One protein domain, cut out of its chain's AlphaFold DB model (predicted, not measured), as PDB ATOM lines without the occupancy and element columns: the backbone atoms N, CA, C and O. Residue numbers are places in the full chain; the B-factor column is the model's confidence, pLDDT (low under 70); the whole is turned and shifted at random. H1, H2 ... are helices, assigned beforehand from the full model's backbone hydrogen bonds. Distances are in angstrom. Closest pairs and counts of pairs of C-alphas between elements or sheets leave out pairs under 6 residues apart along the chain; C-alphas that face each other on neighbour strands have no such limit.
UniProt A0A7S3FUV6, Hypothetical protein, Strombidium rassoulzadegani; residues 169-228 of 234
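What this domain is: This is residues 169 to 228 of the 234 residues of the protein "Hypothetical protein" of Strombidium rassoulzadegani (UniProt A0A7S3FUV6). Four helices joined end to end, each turning a corner into the next, make an open, flat bracket with an empty middle: H1 is one short arm, H2 and H3 make the bend, and the long H4 is the other arm, far longer than H1. The helices meet only near their ends at these corners, and nothing packs across the opening between H1 and H4. The printed part has 60 residues with four named helices, in the order H1, H2, H3, H4, and no named strand; the class is all helix, with helices holding the 56 residues in named elements. The whole is extended, with a radius of gyration of the C-alphas of 16.2 A, and the C-alphas span 47 by 30 by 14 A.

How they stand to each other: H1, residues 169 to 180, is close to but not clearly touching H2, residues 182 to 191; their closest C-alphas, those of Ala 178 and Ile 185, are 7.3 A apart. The lines of H1 and H2 stand at 71 degrees, only just about perpendicular. H2 is close to but not clearly touching H3, residues 193 to 202, with the closest C-alphas, of Ala 189 and Ile 196, 7.5 A apart. Their lines are about perpendicular, at 77 degrees. H3 is close to but not clearly touching H4, residues 204 to 227, where the closest C-alphas, of Ala 200 and Ile 207, are 7.5 A apart. These two are also about perpendicular, at 79 degrees. H1 is apart from H3 and from H4, and H2 is apart from H4. In H1, H2, H3 and H4 every O i to N i+4 pair is within hydrogen-bond range.

Where its parts are: H1 begins at C-alpha 169, at (22.914, -14.201, 53.198), and is 15.8 A from first to last C-alpha. H2, from Lys 182 to Asp 191, and H3, from Lys 193 to Asp 202, have 10 residues each and measure 14.1 A each. H4 is the longest helix, with 24 residues and 34.8 A, from C-alpha 204 at (10.756, -26.498, 29.664) to C-alpha 227 at (-4.732, -12.095, 57.259).

The domain as a whole: The two C-alphas farthest apart, those of Asp 191 and Asn 228, are 47.7 A apart, and the first and last printed C-alphas are 26.2 A apart. The printed part has no cut. The links H1 to H2, H2 to H3 and H3 to H4 are tight, with 1 residue in each. Residues 169 to 176 of H1 stand free, and so do residues 209 to 228, of which 209 to 227 belong to H4. The mean pLDDT of the printed part is 73.3, and 22 residues are under 70: 169 to 174, 211 to 212, 214 to 222 and 224 to 228.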
ATOM      1  N   GLN A 169      21.539 -14.594  53.512       61.72
ATOM      2  CA  GLN A 169      22.914 -14.201  53.198       61.72
ATOM      3  C   GLN A 169      23.443 -14.890  51.939       61.72
ATOM      4  O   GLN A 169      24.054 -14.225  51.116       61.72
ATOM      5  N   MET A 170      23.157 -16.180  51.729       56.44
ATOM      6  CA  MET A 170      23.508 -16.862  50.477       56.44
ATOM      7  C   MET A 170      22.746 -16.290  49.283       56.44
ATOM      8  O   MET A 170      23.350 -16.049  48.245       56.44
ATOM      9  N   LYS A 171      21.443 -16.005  49.425       67.06
ATOM     10  CA  LYS A 171      20.663 -15.335  48.371       67.06
ATOM     11  C   LYS A 171      21.219 -13.946  48.061       67.06
ATOM     12  O   LYS A 171      21.384 -13.613  46.896       67.06
ATOM     13  N   GLN A 172      21.551 -13.151  49.075       68.56
ATOM     14  CA  GLN A 172      22.177 -11.841  48.883       68.56
ATOM     15  C   GLN A 172      23.575 -11.951  48.275       68.56
ATOM     16  O   GLN A 172      23.889 -11.187  47.373       68.56
ATOM     17  N   GLY A 173      24.390 -12.912  48.709       69.38
ATOM     18  CA  GLY A 173      25.708 -13.184  48.142       69.38
ATOM     19  C   GLY A 173      25.625 -13.585  46.672       69.38
ATOM     20  O   GLY A 173      26.346 -13.028  45.854       69.38
ATOM     21  N   ALA A 174      24.687 -14.465  46.317       64.25
ATOM     22  CA  ALA A 174      24.424 -14.855  44.935       64.25
ATOM     23  C   ALA A 174      23.924 -13.675  44.088       64.25
ATOM     24  O   ALA A 174      24.414 -13.463  42.983       64.25
ATOM     25  N   VAL A 175      23.005 -12.858  44.615       74.44
ATOM     26  CA  VAL A 175      22.522 -11.642  43.938       74.44
ATOM     27  C   VAL A 175      23.651 -10.629  43.748       74.44
ATOM     28  O   VAL A 175      23.758 -10.033  42.681       74.44
ATOM     29  N   ASN A 176      24.509 -10.437  44.747       75.38
ATOM     30  CA  ASN A 176      25.638  -9.513  44.666       75.38
ATOM     31  C   ASN A 176      26.703 -10.019  43.693       75.38
ATOM     32  O   ASN A 176      27.214  -9.239  42.902       75.38
ATOM     33  N   LEU A 177      26.993 -11.322  43.691       72.56
ATOM     34  CA  LEU A 177      27.899 -11.942  42.729       72.56
ATOM     35  C   LEU A 177      27.364 -11.809  41.296       72.56
ATOM     36  O   LEU A 177      28.128 -11.455  40.400       72.56
ATOM     37  N   ALA A 178      26.059 -12.015  41.098       71.88
ATOM     38  CA  ALA A 178      25.397 -11.830  39.811       71.88
ATOM     39  C   ALA A 178      25.387 -10.363  39.354       71.88
ATOM     40  O   ALA A 178      25.577 -10.084  38.177       71.88
ATOM     41  N   LYS A 179      25.197  -9.412  40.275       75.38
ATOM     42  CA  LYS A 179      25.256  -7.974  39.972       75.38
ATOM     43  C   LYS A 179      26.674  -7.508  39.651       75.38
ATOM     44  O   LYS A 179      26.854  -6.775  38.688       75.38
ATOM     45  N   ASN A 180      27.661  -7.942  40.429       83.06
ATOM     46  CA  ASN A 180      29.054  -7.525  40.269       83.06
ATOM     47  C   ASN A 180      29.696  -8.117  39.011       83.06
ATOM     48  O   ASN A 180      30.577  -7.496  38.434       83.06
ATOM     49  N   ASN A 181      29.240  -9.293  38.574       80.94
ATOM     50  CA  ASN A 181      29.725  -9.954  37.361       80.94
ATOM     51  C   ASN A 181      28.691  -9.920  36.228       80.94
ATOM     52  O   ASN A 181      28.720 -10.783  35.352       80.94
ATOM     53  N   LYS A 182      27.758  -8.958  36.246       77.81
ATOM     54  CA  LYS A 182      26.627  -8.901  35.308       77.81
ATOM     55  C   LYS A 182      27.079  -8.962  33.850       77.81
ATOM     56  O   LYS A 182      26.482  -9.698  33.074       77.81
ATOM     57  N   ASP A 183      28.135  -8.235  33.505       80.50
ATOM     58  CA  ASP A 183      28.618  -8.142  32.125       80.50
ATOM     59  C   ASP A 183      29.297  -9.441  31.676       80.50
ATOM     60  O   ASP A 183      29.055  -9.919  30.573       80.50
ATOM     61  N   VAL A 184      30.056 -10.083  32.570       81.38
ATOM     62  CA  VAL A 184      30.687 -11.390  32.318       81.38
ATOM     63  C   VAL A 184      29.631 -12.486  32.170       81.38
ATOM     64  O   VAL A 184      29.720 -13.321  31.276       81.38
ATOM     65  N   ILE A 185      28.602 -12.471  33.021       75.00
ATOM     66  CA  ILE A 185      27.485 -13.419  32.958       75.00
ATOM     67  C   ILE A 185      26.658 -13.190  31.689       75.00
ATOM     68  O   ILE A 185      26.263 -14.156  31.044       75.00
ATOM     69  N   ALA A 186      26.410 -11.933  31.306       77.25
ATOM     70  CA  ALA A 186      25.692 -11.596  30.080       77.25
ATOM     71  C   ALA A 186      26.466 -12.035  28.832       77.25
ATOM     72  O   ALA A 186      25.872 -12.621  27.929       77.25
ATOM     73  N   GLN A 187      27.783 -11.819  28.811       79.00
ATOM     74  CA  GLN A 187      28.642 -12.273  27.724       79.00
ATOM     75  C   GLN A 187      28.657 -13.803  27.639       79.00
ATOM     76  O   GLN A 187      28.374 -14.357  26.584       79.00
ATOM     77  N   ALA A 188      28.859 -14.498  28.763       78.00
ATOM     78  CA  ALA A 188      28.818 -15.958  28.803       78.00
ATOM     79  C   ALA A 188      27.451 -16.525  28.376       78.00
ATOM     80  O   ALA A 188      27.395 -17.572  27.731       78.00
ATOM     81  N   ALA A 189      26.351 -15.844  28.709       78.38
ATOM     82  CA  ALA A 189      25.012 -16.226  28.268       78.38
ATOM     83  C   ALA A 189      24.797 -15.982  26.766       78.38
ATOM     84  O   ALA A 189      24.118 -16.775  26.119       78.38
ATOM     85  N   TYR A 190      25.374 -14.917  26.205       82.88
ATOM     86  CA  TYR A 190      25.328 -14.640  24.771       82.88
ATOM     87  C   TYR A 190      26.148 -15.660  23.974       82.88
ATOM     88  O   TYR A 190      25.653 -16.223  22.998       82.88
ATOM     89  N   ASP A 191      27.362 -15.955  24.440       87.69
ATOM     90  CA  ASP A 191      28.278 -16.902  23.804       87.69
ATOM     91  C   ASP A 191      27.728 -18.339  23.839       87.69
ATOM     92  O   ASP A 191      27.971 -19.121  22.926       87.69
ATOM     93  N   ASN A 192      26.932 -18.679  24.862       83.56
ATOM     94  CA  ASN A 192      26.307 -19.997  25.021       83.56
ATOM     95  C   ASN A 192      24.795 -20.003  24.736       83.56
ATOM     96  O   ASN A 192      24.098 -20.932  25.153       83.56
ATOM     97  N   LYS A 193      24.261 -18.987  24.043       81.19
ATOM     98  CA  LYS A 193      22.809 -18.783  23.875       81.19
ATOM     99  C   LYS A 193      22.078 -20.006  23.311       81.19
ATOM    100  O   LYS A 193      20.972 -20.304  23.751       81.19
ATOM    101  N   ASP A 194      22.700 -20.726  22.378       83.44
ATOM    102  CA  ASP A 194      22.067 -21.838  21.667       83.44
ATOM    103  C   ASP A 194      21.999 -23.086  22.558       83.44
ATOM    104  O   ASP A 194      20.971 -23.758  22.618       83.44
ATOM    105  N   VAL A 195      23.048 -23.330  23.351       82.75
ATOM    106  CA  VAL A 195      23.076 -24.399  24.363       82.75
ATOM    107  C   VAL A 195      22.086 -24.096  25.485       82.75
ATOM    108  O   VAL A 195      21.346 -24.977  25.913       82.75
ATOM    109  N   ILE A 196      22.017 -22.841  25.939       78.31
ATOM    110  CA  ILE A 196      21.050 -22.412  26.957       78.31
ATOM    111  C   ILE A 196      19.617 -22.564  26.434       78.31
ATOM    112  O   ILE A 196      18.759 -23.051  27.168       78.31
ATOM    113  N   ALA A 197      19.352 -22.193  25.179       77.00
ATOM    114  CA  ALA A 197      18.042 -22.352  24.554       77.00
ATOM    115  C   ALA A 197      17.645 -23.826  24.420       77.00
ATOM    116  O   ALA A 197      16.503 -24.179  24.707       77.00
ATOM    117  N   GLN A 198      18.590 -24.691  24.049       81.50
ATOM    118  CA  GLN A 198      18.363 -26.129  23.952       81.50
ATOM    119  C   GLN A 198      18.065 -26.745  25.322       81.50
ATOM    120  O   GLN A 198      17.038 -27.393  25.491       81.50
ATOM    121  N   VAL A 199      18.882 -26.449  26.335       80.69
ATOM    122  CA  VAL A 199      18.653 -26.906  27.716       80.69
ATOM    123  C   VAL A 199      17.321 -26.379  28.259       80.69
ATOM    124  O   VAL A 199      16.585 -27.113  28.917       80.69
ATOM    125  N   ALA A 200      16.969 -25.122  27.975       79.25
ATOM    126  CA  ALA A 200      15.691 -24.548  28.387       79.25
ATOM    127  C   ALA A 200      14.495 -25.207  27.687       79.25
ATOM    128  O   ALA A 200      13.437 -25.344  28.298       79.25
ATOM    129  N   TYR A 201      14.649 -25.625  26.430       82.00
ATOM    130  CA  TYR A 201      13.618 -26.341  25.686       82.00
ATOM    131  C   TYR A 201      13.442 -27.776  26.197       82.00
ATOM    132  O   TYR A 201      12.317 -28.195  26.471       82.00
ATOM    133  N   ASP A 202      14.550 -28.491  26.399       85.88
ATOM    134  CA  ASP A 202      14.567 -29.875  26.880       85.88
ATOM    135  C   ASP A 202      14.025 -29.988  28.316       85.88
ATOM    136  O   ASP A 202      13.391 -30.979  28.676       85.88
ATOM    137  N   HIS A 203      14.199 -28.939  29.128       82.75
ATOM    138  CA  HIS A 203      13.705 -28.864  30.506       82.75
ATOM    139  C   HIS A 203      12.527 -27.898  30.701       82.75
ATOM    140  O   HIS A 203      12.238 -27.498  31.836       82.75
ATOM    141  N   LYS A 204      11.817 -27.525  29.627       76.75
ATOM    142  CA  LYS A 204      10.756 -26.498  29.664       76.75
ATOM    143  C   LYS A 204       9.673 -26.773  30.708       76.75
ATOM    144  O   LYS A 204       9.233 -25.847  31.383       76.75
ATOM    145  N   ASP A 205       9.293 -28.036  30.894       77.31
ATOM    146  CA  ASP A 205       8.221 -28.427  31.813       77.31
ATOM    147  C   ASP A 205       8.678 -28.317  33.274       77.31
ATOM    148  O   ASP A 205       7.937 -27.850  34.138       77.31
ATOM    149  N   THR A 206       9.941 -28.654  33.554       78.25
ATOM    150  CA  THR A 206      10.551 -28.481  34.881       78.25
ATOM    151  C   THR A 206      10.700 -27.004  35.235       78.25
ATOM    152  O   THR A 206      10.416 -26.600  36.363       78.25
ATOM    153  N   ILE A 207      11.106 -26.179  34.268       73.56
ATOM    154  CA  ILE A 207      11.227 -24.727  34.441       73.56
ATOM    155  C   ILE A 207       9.843 -24.100  34.658       73.56
ATOM    156  O   ILE A 207       9.677 -23.279  35.563       73.56
ATOM    157  N   ALA A 208       8.840 -24.509  33.876       70.25
ATOM    158  CA  ALA A 208       7.465 -24.038  34.008       70.25
ATOM    159  C   ALA A 208       6.854 -24.417  35.366       70.25
ATOM    160  O   ALA A 208       6.255 -23.558  36.013       70.25
ATOM    161  N   SER A 209       7.064 -25.653  35.832       72.00
ATOM    162  CA  SER A 209       6.637 -26.100  37.163       72.00
ATOM    163  C   SER A 209       7.294 -25.267  38.262       72.00
ATOM    164  O   SER A 209       6.601 -24.693  39.094       72.00
ATOM    165  N   ALA A 210       8.619 -25.088  38.219       71.19
ATOM    166  CA  ALA A 210       9.333 -24.291  39.216       71.19
ATOM    167  C   ALA A 210       8.896 -22.811  39.227       71.19
ATOM    168  O   ALA A 210       8.915 -22.156  40.273       71.19
ATOM    169  N   ALA A 211       8.508 -22.259  38.076       68.62
ATOM    170  CA  ALA A 211       7.963 -20.908  37.980       68.62
ATOM    171  C   ALA A 211       6.548 -20.811  38.579       68.62
ATOM    172  O   ALA A 211       6.255 -19.846  39.289       68.62
ATOM    173  N   TYR A 212       5.695 -21.810  38.333       67.50
ATOM    174  CA  TYR A 212       4.357 -21.901  38.921       67.50
ATOM    175  C   TYR A 212       4.411 -22.059  40.442       67.50
ATOM    176  O   TYR A 212       3.791 -21.264  41.150       67.50
ATOM    177  N   ASP A 213       5.238 -22.978  40.939       71.44
ATOM    178  CA  ASP A 213       5.417 -23.230  42.372       71.44
ATOM    179  C   ASP A 213       5.896 -21.966  43.105       71.44
ATOM    180  O   ASP A 213       5.417 -21.626  44.185       71.44
ATOM    181  N   ASN A 214       6.812 -21.199  42.497       69.19
ATOM    182  CA  ASN A 214       7.255 -19.924  43.063       69.19
ATOM    183  C   ASN A 214       6.151 -18.857  43.056       69.19
ATOM    184  O   ASN A 214       6.059 -18.075  44.004       69.19
ATOM    185  N   LYS A 215       5.315 -18.802  42.010       68.38
ATOM    186  CA  LYS A 215       4.187 -17.861  41.929       68.38
ATOM    187  C   LYS A 215       3.150 -18.152  43.014       68.38
ATOM    188  O   LYS A 215       2.669 -17.220  43.657       68.38
ATOM    189  N   GLU A 216       2.838 -19.422  43.234       62.72
ATOM    190  CA  GLU A 216       1.891 -19.857  44.259       62.72
ATOM    191  C   GLU A 216       2.425 -19.569  45.669       62.72
ATOM    192  O   GLU A 216       1.728 -18.973  46.485       62.72
ATOM    193  N   LEU A 217       3.712 -19.827  45.921       66.38
ATOM    194  CA  LEU A 217       4.364 -19.538  47.203       66.38
ATOM    195  C   LEU A 217       4.421 -18.027  47.510       66.38
ATOM    196  O   LEU A 217       4.283 -17.600  48.663       66.38
ATOM    197  N   ILE A 218       4.577 -17.189  46.480       65.94
ATOM    198  CA  ILE A 218       4.455 -15.730  46.605       65.94
ATOM    199  C   ILE A 218       3.004 -15.345  46.933       65.94
ATOM    200  O   ILE A 218       2.775 -14.586  47.873       65.94
ATOM    201  N   ALA A 219       2.012 -15.894  46.230       64.44
ATOM    202  CA  ALA A 219       0.602 -15.612  46.505       64.44
ATOM    203  C   ALA A 219       0.190 -16.027  47.932       64.44
ATOM    204  O   ALA A 219      -0.423 -15.239  48.654       64.44
ATOM    205  N   GLU A 220       0.607 -17.209  48.389       66.44
ATOM    206  CA  GLU A 220       0.377 -17.676  49.758       66.44
ATOM    207  C   GLU A 220       1.025 -16.763  50.806       66.44
ATOM    208  O   GLU A 220       0.433 -16.486  51.854       66.44
ATOM    209  N   THR A 221       2.242 -16.274  50.544       63.25
ATOM    210  CA  THR A 221       2.926 -15.358  51.469       63.25
ATOM    211  C   THR A 221       2.254 -13.988  51.536       63.25
ATOM    212  O   THR A 221       2.177 -13.430  52.631       63.25
ATOM    213  N   TYR A 222       1.695 -13.480  50.434       63.53
ATOM    214  CA  TYR A 222       0.883 -12.258  50.435       63.53
ATOM    215  C   TYR A 222      -0.434 -12.427  51.210       63.53
ATOM    216  O   TYR A 222      -0.757 -11.586  52.051       63.53
ATOM    217  N   ILE A 223      -1.164 -13.529  51.006       70.88
ATOM    218  CA  ILE A 223      -2.435 -13.798  51.705       70.88
ATOM    219  C   ILE A 223      -2.213 -13.945  53.220       70.88
ATOM    220  O   ILE A 223      -2.953 -13.377  54.023       70.88
ATOM    221  N   ARG A 224      -1.149 -14.645  53.641       65.69
ATOM    222  CA  ARG A 224      -0.788 -14.754  55.068       65.69
ATOM    223  C   ARG A 224      -0.417 -13.410  55.698       65.69
ATOM    224  O   ARG A 224      -0.653 -13.222  56.887       65.69
ATOM    225  N   GLN A 225       0.179 -12.489  54.938       65.31
ATOM    226  CA  GLN A 225       0.502 -11.147  55.433       65.31
ATOM    227  C   GLN A 225      -0.749 -10.278  55.598       65.31
ATOM    228  O   GLN A 225      -0.841  -9.559  56.589       65.31
ATOM    229  N   GLN A 226      -1.725 -10.389  54.691       58.12
ATOM    230  CA  GLN A 226      -3.006  -9.682  54.807       58.12
ATOM    231  C   GLN A 226      -3.841 -10.190  55.987       58.12
ATOM    232  O   GLN A 226      -4.334  -9.393  56.777       58.12
ATOM    233  N   ASN A 227      -3.929 -11.508  56.179       63.00
ATOM    234  CA  ASN A 227      -4.732 -12.095  57.259       63.00
ATOM    235  C   ASN A 227      -4.149 -11.872  58.669       63.00
ATOM    236  O   ASN A 227      -4.856 -12.058  59.655       63.00
ATOM    237  N   ASN A 228      -2.878 -11.465  58.775       59.81
ATOM    238  CA  ASN A 228      -2.222 -11.128  60.043       59.81
ATOM    239  C   ASN A 228      -2.247  -9.621  60.368       59.81
ATOM    240  O   ASN A 228      -1.690  -9.214  61.389       59.81
TER     241      ASN A 228